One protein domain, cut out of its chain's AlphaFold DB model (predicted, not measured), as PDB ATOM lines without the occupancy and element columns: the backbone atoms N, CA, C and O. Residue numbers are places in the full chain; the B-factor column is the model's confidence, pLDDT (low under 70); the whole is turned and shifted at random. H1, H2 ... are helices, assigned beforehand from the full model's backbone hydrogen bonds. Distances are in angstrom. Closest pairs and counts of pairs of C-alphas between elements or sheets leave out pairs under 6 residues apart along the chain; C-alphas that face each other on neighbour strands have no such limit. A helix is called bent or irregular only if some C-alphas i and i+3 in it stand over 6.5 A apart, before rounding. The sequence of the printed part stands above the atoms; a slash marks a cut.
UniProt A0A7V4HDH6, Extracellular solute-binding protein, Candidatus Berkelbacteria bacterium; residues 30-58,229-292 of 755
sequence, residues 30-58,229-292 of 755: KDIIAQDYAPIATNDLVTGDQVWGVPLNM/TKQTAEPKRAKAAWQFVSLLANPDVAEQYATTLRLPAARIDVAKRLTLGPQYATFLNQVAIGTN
ATOM      1  N   LYS A  30     -34.944 -32.893  21.908       85.62
ATOM      2  CA  LYS A  30     -34.040 -33.922  21.375       85.62
ATOM      3  C   LYS A  30     -34.553 -35.342  21.640       85.62
ATOM      4  O   LYS A  30     -34.446 -36.188  20.762       85.62
ATOM      5  N   ASP A  31     -35.159 -35.576  22.807       87.19
ATOM      6  CA  ASP A  31     -35.676 -36.891  23.194       87.19
ATOM      7  C   ASP A  31     -36.911 -37.236  22.365       87.19
ATOM      8  O   ASP A  31     -37.100 -38.384  21.989       87.19
ATOM      9  N   ILE A  32     -37.728 -36.235  22.025       86.50
ATOM     10  CA  ILE A  32     -38.887 -36.424  21.148       86.50
ATOM     11  C   ILE A  32     -38.440 -36.801  19.738       86.50
ATOM     12  O   ILE A  32     -38.965 -37.763  19.186       86.50
ATOM     13  N   ILE A  33     -37.442 -36.113  19.174       89.62
ATOM     14  CA  ILE A  33     -36.878 -36.507  17.874       89.62
ATOM     15  C   ILE A  33     -36.251 -37.908  17.949       89.62
ATOM     16  O   ILE A  33     -36.449 -38.703  17.041       89.62
ATOM     17  N   ALA A  34     -35.534 -38.237  19.025       88.25
ATOM     18  CA  ALA A  34     -34.870 -39.533  19.173       88.25
ATOM     19  C   ALA A  34     -35.817 -40.719  19.420       88.25
ATOM     20  O   ALA A  34     -35.498 -41.838  19.029       88.25
ATOM     21  N   GLN A  35     -36.950 -40.503  20.091       89.06
ATOM     22  CA  GLN A  35     -37.869 -41.576  20.492       89.06
ATOM     23  C   GLN A  35     -39.050 -41.742  19.533       89.06
ATOM     24  O   GLN A  35     -39.487 -42.866  19.296       89.06
ATOM     25  N   ASP A  36     -39.581 -40.637  19.001       91.75
ATOM     26  CA  ASP A  36     -40.839 -40.653  18.252       91.75
ATOM     27  C   ASP A  36     -40.605 -40.686  16.719       91.75
ATOM     28  O   ASP A  36     -41.521 -41.032  15.971       91.75
ATOM     29  N   TYR A  37     -39.400 -40.361  16.229       92.50
ATOM     30  CA  TYR A  37     -39.066 -40.290  14.794       92.50
ATOM     31  C   TYR A  37     -38.021 -41.330  14.376       92.50
ATOM     32  O   TYR A  37     -37.323 -41.912  15.202       92.50
ATOM     33  N   ALA A  38     -37.914 -41.558  13.062       87.12
ATOM     34  CA  ALA A  38     -36.883 -42.409  12.473       87.12
ATOM     35  C   ALA A  38     -35.461 -41.972  12.911       87.12
ATOM     36  O   ALA A  38     -35.193 -40.767  12.911       87.12
ATOM     37  N   PRO A  39     -34.526 -42.902  13.211       84.00
ATOM     38  CA  PRO A  39     -33.190 -42.571  13.741       84.00
ATOM     39  C   PRO A  39     -32.391 -41.562  12.900       84.00
ATOM     40  O   PRO A  39     -31.632 -40.749  13.428       84.00
ATOM     41  N   ILE A  40     -32.606 -41.578  11.584       89.31
ATOM     42  CA  ILE A  40     -32.089 -40.599  10.621       89.31
ATOM     43  C   ILE A  40     -32.356 -39.139  11.030       89.31
ATOM     44  O   ILE A  40     -31.473 -38.293  10.917       89.31
ATOM     45  N   ALA A  41     -33.534 -38.842  11.590       89.06
ATOM     46  CA  ALA A  41     -33.912 -37.497  12.010       89.06
ATOM     47  C   ALA A  41     -33.039 -36.990  13.160       89.06
ATOM     48  O   ALA A  41     -32.701 -35.808  13.214       89.06
ATOM     49  N   THR A  42     -32.643 -37.877  14.075       85.62
ATOM     50  CA  THR A  42     -31.742 -37.524  15.175       85.62
ATOM     51  C   THR A  42     -30.359 -37.153  14.649       85.62
ATOM     52  O   THR A  42     -29.811 -36.129  15.046       85.62
ATOM     53  N   ASN A  43     -29.817 -37.948  13.723       83.56
ATOM     54  CA  ASN A  43     -28.472 -37.744  13.176       83.56
ATOM     55  C   ASN A  43     -28.330 -36.434  12.384       83.56
ATOM     56  O   ASN A  43     -27.258 -35.812  12.379       83.56
ATOM     57  N   ASP A  44     -29.411 -36.026  11.728       88.00
ATOM     58  CA  ASP A  44     -29.441 -34.876  10.830       88.00
ATOM     59  C   ASP A  44     -29.882 -33.579  11.521       88.00
ATOM     60  O   ASP A  44     -29.340 -32.513  11.230       88.00
ATOM     61  N   LEU A  45     -30.866 -33.646  12.427       89.62
ATOM     62  CA  LEU A  45     -31.526 -32.459  12.986       89.62
ATOM     63  C   LEU A  45     -31.135 -32.145  14.427       89.62
ATOM     64  O   LEU A  45     -31.581 -31.121  14.945       89.62
ATOM     65  N   VAL A  46     -30.330 -32.980  15.090       88.69
ATOM     66  CA  VAL A  46     -29.932 -32.763  16.487       88.69
ATOM     67  C   VAL A  46     -28.431 -32.499  16.580       88.69
ATOM     68  O   VAL A  46     -27.605 -33.282  16.119       88.69
ATOM     69  N   THR A  47     -28.049 -31.375  17.192       84.81
ATOM     70  CA  THR A  47     -26.648 -31.060  17.516       84.81
ATOM     71  C   THR A  47     -26.542 -30.649  18.978       84.81
ATOM     72  O   THR A  47     -27.049 -29.597  19.372       84.81
ATOM     73  N   GLY A  48     -25.881 -31.476  19.792       83.44
ATOM     74  CA  GLY A  48     -25.895 -31.309  21.246       83.44
ATOM     75  C   GLY A  48     -27.329 -31.382  21.772       83.44
ATOM     76  O   GLY A  48     -28.021 -32.368  21.541       83.44
ATOM     77  N   ASP A  49     -27.789 -30.314  22.423       82.50
ATOM     78  CA  ASP A  49     -29.168 -30.196  22.919       82.50
ATOM     79  C   ASP A  49     -30.110 -29.429  21.971       82.50
ATOM     80  O   ASP A  49     -31.280 -29.213  22.295       82.50
ATOM     81  N   GLN A  50     -29.624 -29.000  20.802       86.94
ATOM     82  CA  GLN A  50     -30.398 -28.199  19.853       86.94
ATOM     83  C   GLN A  50     -31.074 -29.070  18.795       86.94
ATOM     84  O   GLN A  50     -30.442 -29.953  18.217       86.94
ATOM     85  N   VAL A  51     -32.343 -28.767  18.512       88.69
ATOM     86  CA  VAL A  51     -33.129 -29.353  17.416       88.69
ATOM     87  C   VAL A  51     -33.310 -28.300  16.324       88.69
ATOM     88  O   VAL A  51     -33.795 -27.203  16.596       88.69
ATOM     89  N   TRP A  52     -32.927 -28.634  15.093       89.56
ATOM     90  CA  TRP A  52     -32.912 -27.711  13.952       89.56
ATOM     91  C   TRP A  52     -34.186 -27.745  13.100       89.56
ATOM     92  O   TRP A  52     -34.388 -26.859  12.269       89.56
ATOM     93  N   GLY A  53     -35.075 -28.713  13.328       91.69
ATOM     94  CA  GLY A  53     -36.354 -28.810  12.634       91.69
ATOM     95  C   GLY A  53     -37.185 -30.019  13.044       91.69
ATOM     96  O   GLY A  53     -36.791 -30.790  13.918       91.69
ATOM     97  N   VAL A  54     -38.332 -30.180  12.388       92.06
ATOM     98  CA  VAL A  54     -39.247 -31.317  12.566       92.06
ATOM     99  C   VAL A  54     -39.453 -32.014  11.218       92.06
ATOM    100  O   VAL A  54     -39.926 -31.362  10.285       92.06
ATOM    101  N   PRO A  55     -39.117 -33.311  11.084       92.75
ATOM    102  CA  PRO A  55     -39.434 -34.090   9.890       92.75
ATOM    103  C   PRO A  55     -40.948 -34.188   9.681       92.75
ATOM    104  O   PRO A  55     -41.675 -34.489  10.625       92.75
ATOM    105  N   LEU A  56     -41.433 -33.982   8.456       90.62
ATOM    106  CA  LEU A  56     -42.873 -34.052   8.167       90.62
ATOM    107  C   LEU A  56     -43.290 -35.435   7.655       90.62
ATOM    108  O   LEU A  56     -44.198 -36.076   8.182       90.62
ATOM    109  N   ASN A  57     -42.581 -35.926   6.646       91.56
ATOM    110  CA  ASN A  57     -42.821 -37.208   5.993       91.56
ATOM    111  C   ASN A  57     -41.500 -37.953   5.809       91.56
ATOM    112  O   ASN A  57     -40.459 -37.315   5.753       91.56
ATOM    113  N   MET A  58     -41.533 -39.274   5.675       92.25
ATOM    114  CA  MET A  58     -40.350 -40.077   5.367       92.25
ATOM    115  C   MET A  58     -40.597 -40.883   4.100       92.25
ATOM    116  O   MET A  58     -41.534 -41.671   4.030       92.25
ATOM    117  N   THR A 229     -35.804 -20.036   9.922       86.12
ATOM    118  CA  THR A 229     -34.623 -19.278   9.496       86.12
ATOM    119  C   THR A 229     -34.100 -18.358  10.603       86.12
ATOM    120  O   THR A 229     -34.856 -17.600  11.223       86.12
ATOM    121  N   LYS A 230     -32.772 -18.356  10.790       79.38
ATOM    122  CA  LYS A 230     -32.056 -17.437  11.697       79.38
ATOM    123  C   LYS A 230     -32.206 -15.964  11.296       79.38
ATOM    124  O   LYS A 230     -31.917 -15.084  12.102       79.38
ATOM    125  N   GLN A 231     -32.637 -15.687  10.064       74.75
ATOM    126  CA  GLN A 231     -32.851 -14.330   9.559       74.75
ATOM    127  C   GLN A 231     -34.189 -13.719   9.986       74.75
ATOM    128  O   GLN A 231     -34.435 -12.555   9.681       74.75
ATOM    129  N   THR A 232     -35.049 -14.466  10.690       79.50
ATOM    130  CA  THR A 232     -36.314 -13.933  11.209       79.50
ATOM    131  C   THR A 232     -36.024 -12.798  12.196       79.50
ATOM    132  O   THR A 232     -35.756 -13.034  13.371       79.50
ATOM    133  N   ALA A 233     -36.041 -11.559  11.693       69.00
ATOM    134  CA  ALA A 233     -35.523 -10.389  12.399       69.00
ATOM    135  C   ALA A 233     -36.341 -10.029  13.645       69.00
ATOM    136  O   ALA A 233     -35.799  -9.501  14.613       69.00
ATOM    137  N   GLU A 234     -37.644 -10.322  13.631       82.38
ATOM    138  CA  GLU A 234     -38.544 -10.005  14.733       82.38
ATOM    139  C   GLU A 234     -38.684 -11.203  15.694       82.38
ATOM    140  O   GLU A 234     -39.227 -12.243  15.297       82.38
ATOM    141  N   PRO A 235     -38.289 -11.075  16.980       83.81
ATOM    142  CA  PRO A 235     -38.338 -12.181  17.941       83.81
ATOM    143  C   PRO A 235     -39.732 -12.800  18.107       83.81
ATOM    144  O   PRO A 235     -39.865 -14.012  18.284       83.81
ATOM    145  N   LYS A 236     -40.792 -11.984  18.005       86.44
ATOM    146  CA  LYS A 236     -42.183 -12.457  18.062       86.44
ATOM    147  C   LYS A 236     -42.515 -13.392  16.897       86.44
ATOM    148  O   LYS A 236     -43.146 -14.424  17.119       86.44
ATOM    149  N   ARG A 237     -42.052 -13.074  15.683       88.50
ATOM    150  CA  ARG A 237     -42.248 -13.917  14.491       88.50
ATOM    151  C   ARG A 237     -41.449 -15.207  14.590       88.50
ATOM    152  O   ARG A 237     -41.994 -16.264  14.303       88.50
ATOM    153  N   ALA A 238     -40.205 -15.138  15.067       85.50
ATOM    154  CA  ALA A 238     -39.386 -16.331  15.283       85.50
ATOM    155  C   ALA A 238     -40.050 -17.291  16.284       85.50
ATOM    156  O   ALA A 238     -40.133 -18.493  16.037       85.50
ATOM    157  N   LYS A 239     -40.599 -16.755  17.385       86.25
ATOM    158  CA  LYS A 239     -41.359 -17.542  18.365       86.25
ATOM    159  C   LYS A 239     -42.619 -18.162  17.756       86.25
ATOM    160  O   LYS A 239     -42.855 -19.347  17.965       86.25
ATOM    161  N   ALA A 240     -43.405 -17.392  17.004       89.56
ATOM    162  CA  ALA A 240     -44.610 -17.893  16.340       89.56
ATOM    163  C   ALA A 240     -44.292 -18.984  15.301       89.56
ATOM    164  O   ALA A 240     -44.984 -19.996  15.245       89.56
ATOM    165  N   ALA A 241     -43.211 -18.824  14.533       91.44
ATOM    166  CA  ALA A 241     -42.743 -19.830  13.584       91.44
ATOM    167  C   ALA A 241     -42.364 -21.136  14.295       91.44
ATOM    168  O   ALA A 241     -42.819 -22.203  13.897       91.44
ATOM    169  N   TRP A 242     -41.619 -21.064  15.403       88.56
ATOM    170  CA  TRP A 242     -41.307 -22.254  16.199       88.56
ATOM    171  C   TRP A 242     -42.545 -22.894  16.828       88.56
ATOM    172  O   TRP A 242     -42.617 -24.117  16.898       88.56
ATOM    173  N   GLN A 243     -43.539 -22.105  17.250       88.69
ATOM    174  CA  GLN A 243     -44.824 -22.635  17.722       88.69
ATOM    175  C   GLN A 243     -45.567 -23.388  16.612       88.69
ATOM    176  O   GLN A 243     -46.100 -24.464  16.864       88.69
ATOM    177  N   PHE A 244     -45.556 -22.867  15.385       90.50
ATOM    178  CA  PHE A 244     -46.144 -23.539  14.230       90.50
ATOM    179  C   PHE A 244     -45.394 -24.829  13.867       90.50
ATOM    180  O   PHE A 244     -46.016 -25.877  13.738       90.50
ATOM    181  N   VAL A 245     -44.060 -24.798  13.796       90.69
ATOM    182  CA  VAL A 245     -43.240 -26.008  13.579       90.69
ATOM    183  C   VAL A 245     -43.496 -27.050  14.673       90.69
ATOM    184  O   VAL A 245     -43.583 -28.241  14.393       90.69
ATOM    185  N   SER A 246     -43.689 -26.605  15.915       83.62
ATOM    186  CA  SER A 246     -44.013 -27.486  17.041       83.62
ATOM    187  C   SER A 246     -45.394 -28.134  16.913       83.62
ATOM    188  O   SER A 246     -45.560 -29.286  17.302       83.62
ATOM    189  N   LEU A 247     -46.379 -27.425  16.352       88.62
ATOM    190  CA  LEU A 247     -47.701 -27.983  16.062       88.62
ATOM    191  C   LEU A 247     -47.609 -29.140  15.058       88.62
ATOM    192  O   LEU A 247     -48.284 -30.146  15.240       88.62
ATOM    193  N   LEU A 248     -46.739 -29.034  14.047       88.50
ATOM    194  CA  LEU A 248     -46.525 -30.097  13.053       88.50
ATOM    195  C   LEU A 248     -45.949 -31.380  13.668       88.50
ATOM    196  O   LEU A 248     -46.122 -32.457  13.107       88.50
ATOM    197  N   ALA A 249     -45.298 -31.281  14.830       86.12
ATOM    198  CA  ALA A 249     -44.804 -32.442  15.559       86.12
ATOM    199  C   ALA A 249     -45.904 -33.185  16.335       86.12
ATOM    200  O   ALA A 249     -45.638 -34.281  16.827       86.12
ATOM    201  N   ASN A 250     -47.106 -32.619  16.494       89.44
ATOM    202  CA  ASN A 250     -48.215 -33.289  17.175       89.44
ATOM    203  C   ASN A 250     -48.642 -34.544  16.378       89.44
ATOM    204  O   ASN A 250     -48.780 -34.453  15.159       89.44
ATOM    205  N   PRO A 251     -48.843 -35.708  17.028       91.50
ATOM    206  CA  PRO A 251     -49.138 -36.956  16.325       91.50
ATOM    207  C   PRO A 251     -50.430 -36.899  15.499       91.50
ATOM    208  O   PRO A 251     -50.447 -37.431  14.394       91.50
ATOM    209  N   ASP A 252     -51.471 -36.215  15.975       91.81
ATOM    210  CA  ASP A 252     -52.761 -36.121  15.279       91.81
ATOM    211  C   ASP A 252     -52.657 -35.189  14.062       91.81
ATOM    212  O   ASP A 252     -53.171 -35.489  12.985       91.81
ATOM    213  N   VAL A 253     -51.907 -34.089  14.198       92.06
ATOM    214  CA  VAL A 253     -51.607 -33.174  13.081       92.06
ATOM    215  C   VAL A 253     -50.738 -33.867  12.031       92.06
ATOM    216  O   VAL A 253     -51.012 -33.760  10.835       92.06
ATOM    217  N   ALA A 254     -49.712 -34.603  12.461       91.81
ATOM    218  CA  ALA A 254     -48.851 -35.379  11.574       91.81
ATOM    219  C   ALA A 254     -49.645 -36.466  10.833       91.81
ATOM    220  O   ALA A 254     -49.443 -36.663   9.636       91.81
ATOM    221  N   GLU A 255     -50.580 -37.134  11.511       93.44
ATOM    222  CA  GLU A 255     -51.475 -38.125  10.911       93.44
ATOM    223  C   GLU A 255     -52.415 -37.500   9.879       93.44
ATOM    224  O   GLU A 255     -52.535 -38.015   8.765       93.44
ATOM    225  N   GLN A 256     -53.032 -36.360  10.203       92.94
ATOM    226  CA  GLN A 256     -53.885 -35.625   9.273       92.94
ATOM    227  C   GLN A 256     -53.105 -35.179   8.029       92.94
ATOM    228  O   GLN A 256     -53.577 -35.357   6.901       92.94
ATOM    229  N   TYR A 257     -51.901 -34.634   8.219       91.31
ATOM    230  CA  TYR A 257     -51.014 -34.209   7.138       91.31
ATOM    231  C   TYR A 257     -50.629 -35.387   6.232       91.31
ATOM    232  O   TYR A 257     -50.826 -35.336   5.014       91.31
ATOM    233  N   ALA A 258     -50.152 -36.479   6.834       92.81
ATOM    234  CA  ALA A 258     -49.757 -37.702   6.143       92.81
ATOM    235  C   ALA A 258     -50.923 -38.341   5.371       92.81
ATOM    236  O   ALA A 258     -50.754 -38.742   4.219       92.81
ATOM    237  N   THR A 259     -52.119 -38.377   5.965       92.44
ATOM    238  CA  THR A 259     -53.337 -38.906   5.332       92.44
ATOM    239  C   THR A 259     -53.751 -38.067   4.128       92.44
ATOM    240  O   THR A 259     -54.002 -38.613   3.054       92.44
ATOM    241  N   THR A 260     -53.766 -36.741   4.284       92.31
ATOM    242  CA  THR A 260     -54.183 -35.800   3.232       92.31
ATOM    243  C   THR A 260     -53.272 -35.886   2.012       92.31
ATOM    244  O   THR A 260     -53.747 -35.941   0.881       92.31
ATOM    245  N   LEU A 261     -51.957 -35.935   2.235       90.50
ATOM    246  CA  LEU A 261     -50.970 -35.998   1.155       90.50
ATOM    247  C   LEU A 261     -50.662 -37.425   0.692       90.50
ATOM    248  O   LEU A 261     -49.954 -37.607  -0.297       90.50
ATOM    249  N   ARG A 262     -51.196 -38.436   1.388       91.31
ATOM    250  CA  ARG A 262     -50.919 -39.861   1.164       91.31
ATOM    251  C   ARG A 262     -49.416 -40.172   1.207       91.31
ATOM    252  O   ARG A 262     -48.896 -40.883   0.347       91.31
ATOM    253  N   LEU A 263     -48.729 -39.645   2.221       91.50
ATOM    254  CA  LEU A 263     -47.295 -39.834   2.465       91.50
ATOM    255  C   LEU A 263     -47.064 -40.559   3.802       91.50
ATOM    256  O   LEU A 263     -47.836 -40.347   4.734       91.50
ATOM    257  N   PRO A 264     -46.004 -41.374   3.954       93.31
ATOM    258  CA  PRO A 264     -45.637 -41.937   5.246       93.31
ATOM    259  C   PRO A 264     -45.215 -40.820   6.199       93.31
ATOM    260  O   PRO A 264     -44.340 -40.014   5.868       93.31
ATOM    261  N   ALA A 265     -45.818 -40.771   7.387       93.56
ATOM    262  CA  ALA A 265     -45.379 -39.855   8.433       93.56
ATOM    263  C   ALA A 265     -43.933 -40.176   8.839       93.56
ATOM    264  O   ALA A 265     -43.553 -41.341   8.933       93.56
ATOM    265  N   ALA A 266     -43.127 -39.151   9.117       92.88
ATOM    266  CA  ALA A 266     -41.777 -39.371   9.641       92.88
ATOM    267  C   ALA A 266     -41.768 -39.843  11.109       92.88
ATOM    268  O   ALA A 266     -40.782 -40.414  11.581       92.88
ATOM    269  N   ARG A 267     -42.878 -39.607  11.819       93.62
ATOM    270  CA  ARG A 267     -43.165 -40.153  13.146       93.62
ATOM    271  C   ARG A 267     -43.436 -41.656  13.057       93.62
ATOM    272  O   ARG A 267     -44.343 -42.075  12.339       93.62
ATOM    273  N   ILE A 268     -42.687 -42.459  13.810       94.00
ATOM    274  CA  ILE A 268     -42.768 -43.929  13.776       94.00
ATOM    275  C   ILE A 268     -44.122 -44.417  14.303       94.00
ATOM    276  O   ILE A 268     -44.715 -45.333  13.735       94.00
ATOM    277  N   ASP A 269     -44.610 -43.830  15.395       93.44
ATOM    278  CA  ASP A 269     -45.895 -44.179  16.009       93.44
ATOM    279  C   ASP A 269     -47.073 -43.908  15.064       93.44
ATOM    280  O   ASP A 269     -47.964 -44.747  14.925       93.44
ATOM    281  N   VAL A 270     -47.032 -42.777  14.358       94.94
ATOM    282  CA  VAL A 270     -48.038 -42.405  13.357       94.94
ATOM    283  C   VAL A 270     -47.939 -43.296  12.114       94.94
ATOM    284  O   VAL A 270     -48.951 -43.821  11.653       94.94
ATOM    285  N   ALA A 271     -46.731 -43.550  11.597       94.88
ATOM    286  CA  ALA A 271     -46.522 -44.428  10.443       94.88
ATOM    287  C   ALA A 271     -47.073 -45.848  10.661       94.88
ATOM    288  O   ALA A 271     -47.640 -46.425   9.737       94.88
ATOM    289  N   LYS A 272     -46.961 -46.391  11.882       93.69
ATOM    290  CA  LYS A 272     -47.448 -47.738  12.234       93.69
ATOM    291  C   LYS A 272     -48.971 -47.886  12.211       93.69
ATOM    292  O   LYS A 272     -49.452 -48.993  11.988       93.69
ATOM    293  N   ARG A 273     -49.721 -46.815  12.489       92.62
ATOM    294  CA  ARG A 273     -51.197 -46.844  12.546       92.62
ATOM    295  C   ARG A 273     -51.872 -46.299  11.284       92.62
ATOM    296  O   ARG A 273     -53.029 -46.621  11.026       92.62
ATOM    297  N   LEU A 274     -51.152 -45.511  10.482       92.06
ATOM    298  CA  LEU A 274     -51.624 -45.001   9.196       92.06
ATOM    299  C   LEU A 274     -51.984 -46.140   8.232       92.06
ATOM    300  O   LEU A 274     -51.206 -47.065   8.018       92.06
ATOM    301  N   THR A 275     -53.136 -46.025   7.568       90.06
ATOM    302  CA  THR A 275     -53.571 -46.969   6.527       90.06
ATOM    303  C   THR A 275     -53.842 -46.222   5.224       90.06
ATOM    304  O   THR A 275     -54.879 -45.585   5.063       90.06
ATOM    305  N   LEU A 276     -52.903 -46.298   4.273       87.94
ATOM    306  CA  LEU A 276     -52.985 -45.588   2.981       87.94
ATOM    307  C   LEU A 276     -53.293 -46.512   1.786       87.94
ATOM    308  O   LEU A 276     -53.534 -46.033   0.677       87.94
ATOM    309  N   GLY A 277     -53.317 -47.828   2.005       87.44
ATOM    310  CA  GLY A 277     -53.572 -48.860   0.996       87.44
ATOM    311  C   GLY A 277     -52.367 -49.787   0.753       87.44
ATOM    312  O   GLY A 277     -51.246 -49.457   1.150       87.44
ATOM    313  N   PRO A 278     -52.565 -50.945   0.094       86.12
ATOM    314  CA  PRO A 278     -51.551 -52.003  -0.001       86.12
ATOM    315  C   PRO A 278     -50.223 -51.566  -0.633       86.12
ATOM    316  O   PRO A 278     -49.157 -51.990  -0.199       86.12
ATOM    317  N   GLN A 279     -50.268 -50.683  -1.630       84.75
ATOM    318  CA  GLN A 279     -49.087 -50.166  -2.327       84.75
ATOM    319  C   GLN A 279     -48.233 -49.203  -1.482       84.75
ATOM    320  O   GLN A 279     -47.084 -48.944  -1.831       84.75
ATOM    321  N   TYR A 280     -48.767 -48.698  -0.363       91.31
ATOM    322  CA  TYR A 280     -48.058 -47.820   0.576       91.31
ATOM    323  C   TYR A 280     -47.502 -48.574   1.790       91.31
ATOM    324  O   TYR A 280     -46.639 -48.046   2.491       91.31
ATOM    325  N   ALA A 281     -47.984 -49.796   2.041       92.44
ATOM    326  CA  ALA A 281     -47.685 -50.560   3.251       92.44
ATOM    327  C   ALA A 281     -46.178 -50.761   3.460       92.44
ATOM    328  O   ALA A 281     -45.674 -50.567   4.563       92.44
ATOM    329  N   THR A 282     -45.440 -51.070   2.389       95.00
ATOM    330  CA  THR A 282     -43.977 -51.194   2.437       95.00
ATOM    331  C   THR A 282     -43.318 -49.911   2.937       95.00
ATOM    332  O   THR A 282     -42.509 -49.964   3.857       95.00
ATOM    333  N   PHE A 283     -43.686 -48.753   2.388       95.44
ATOM    334  CA  PHE A 283     -43.077 -47.479   2.772       95.44
ATOM    335  C   PHE A 283     -43.392 -47.096   4.221       95.44
ATOM    336  O   PHE A 283     -42.497 -46.641   4.927       95.44
ATOM    337  N   LEU A 284     -44.628 -47.335   4.680       95.06
ATOM    338  CA  LEU A 284     -45.034 -47.124   6.076       95.06
ATOM    339  C   LEU A 284     -44.215 -47.997   7.038       95.06
ATOM    340  O   LEU A 284     -43.693 -47.506   8.037       95.06
ATOM    341  N   ASN A 285     -44.028 -49.274   6.697       93.81
ATOM    342  CA  ASN A 285     -43.271 -50.220   7.517       93.81
ATOM    343  C   ASN A 285     -41.763 -49.925   7.538       93.81
ATOM    344  O   ASN A 285     -41.088 -50.233   8.519       93.81
ATOM    345  N   GLN A 286     -41.228 -49.314   6.478       94.75
ATOM    346  CA  GLN A 286     -39.805 -48.993   6.368       94.75
ATOM    347  C   GLN A 286     -39.388 -47.713   7.108       94.75
ATOM    348  O   GLN A 286     -38.189 -47.503   7.285       94.75
ATOM    349  N   VAL A 287     -40.322 -46.876   7.582       94.69
ATOM    350  CA  VAL A 287     -39.992 -45.595   8.247       94.69
ATOM    351  C   VAL A 287     -39.003 -45.788   9.400       94.69
ATOM    352  O   VAL A 287     -38.024 -45.054   9.497       94.69
ATOM    353  N   ALA A 288     -39.211 -46.803  10.241       93.44
ATOM    354  CA  ALA A 288     -38.382 -47.044  11.425       93.44
ATOM    355  C   ALA A 288     -36.936 -47.475  11.109       93.44
ATOM    356  O   ALA A 288     -36.072 -47.363  11.974       93.44
ATOM    357  N   ILE A 289     -36.679 -47.961   9.890       94.06
ATOM    358  CA  ILE A 289     -35.362 -48.438   9.434       94.06
ATOM    359  C   ILE A 289     -34.748 -47.525   8.359       94.06
ATOM    360  O   ILE A 289     -33.725 -47.861   7.758       94.06
ATOM    361  N   GLY A 290     -35.383 -46.378   8.094       94.00
ATOM    362  CA  GLY A 290     -34.865 -45.355   7.197       94.00
ATOM    363  C   GLY A 290     -33.604 -44.716   7.774       94.00
ATOM    364  O   GLY A 290     -33.598 -44.258   8.917       94.00
ATOM    365  N   THR A 291     -32.543 -44.672   6.975       93.25
ATOM    366  CA  THR A 291     -31.253 -44.068   7.321       93.25
ATOM    367  C   THR A 291     -30.663 -43.311   6.134       93.25
ATOM    368  O   THR A 291     -31.093 -43.479   5.000       93.25
ATOM    369  N   ASN A 292     -29.670 -42.470   6.377       93.25
ATOM    370  CA  ASN A 292     -28.857 -41.818   5.358       93.25
ATOM    371  C   ASN A 292     -27.440 -41.640   5.920       93.25
ATOM    372  O   ASN A 292     -27.050 -42.278   6.901       93.25
TER     373      ASN A 292
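What this domain is: This is residues 30 to 58 and 229 to 292 of the 755 residues of the protein "Extracellular solute-binding protein" of Candidatus Berkelbacteria bacterium (UniProt A0A7V4HDH6). Two small helical hairpins, H1 with H2 and H5 with H6, make the body with H4, which packs on H5; the longest helix, H3, makes a corner with H4 and reaches one end of the elongated outline. The printed part has 93 residues, with six named helices in the order H1 to H6, which hold 57 of them, and no named strand; its class is all helix, and the whole is compact, with a radius of gyration of the C-alphas of 14.2 A and spans of 46 by 27 by 18 A.

How they stand to each other: H1, residues 30 to 36, touches H2, residues 39 to 45, closest at the C-alphas of Ala 34 and Thr 42, 5.5 A. H3, residues 235 to 248, and H4, residues 251 to 261, are close but not clearly touching, about perpendicular at 77 degrees; their closest C-alphas, Leu 248 and Ala 254, are 6.0 A apart. H4 touches H5, residues 268 to 273, closest at the C-alphas of Glu 255 and Val 270, 6.0 A. H6, residues 278 to 289, touches H5 with residues 284 to 288 alone, closest at the C-alphas of Ala 271 and Leu 284, 5.3 A. Every O i to N i+4 pair is within hydrogen-bond range in H1 to H4, 1 of 2 in H5, 4 of 8 in H6.

Where its parts are: H1 begins at C-alpha 30 (-34.040, -33.922, 21.375); H3 is 20.3 A long; H6, 19.1 A, is irregular, C-alphas 279 and 282 being 7.1 A apart, and ends at C-alpha 289 (-35.362, -48.438, 9.434).

The domain as a whole: Residues 59 to 228 are not printed; C-alphas 58 and 229 are 22.0 A apart. Residue 233 is under pLDDT 70.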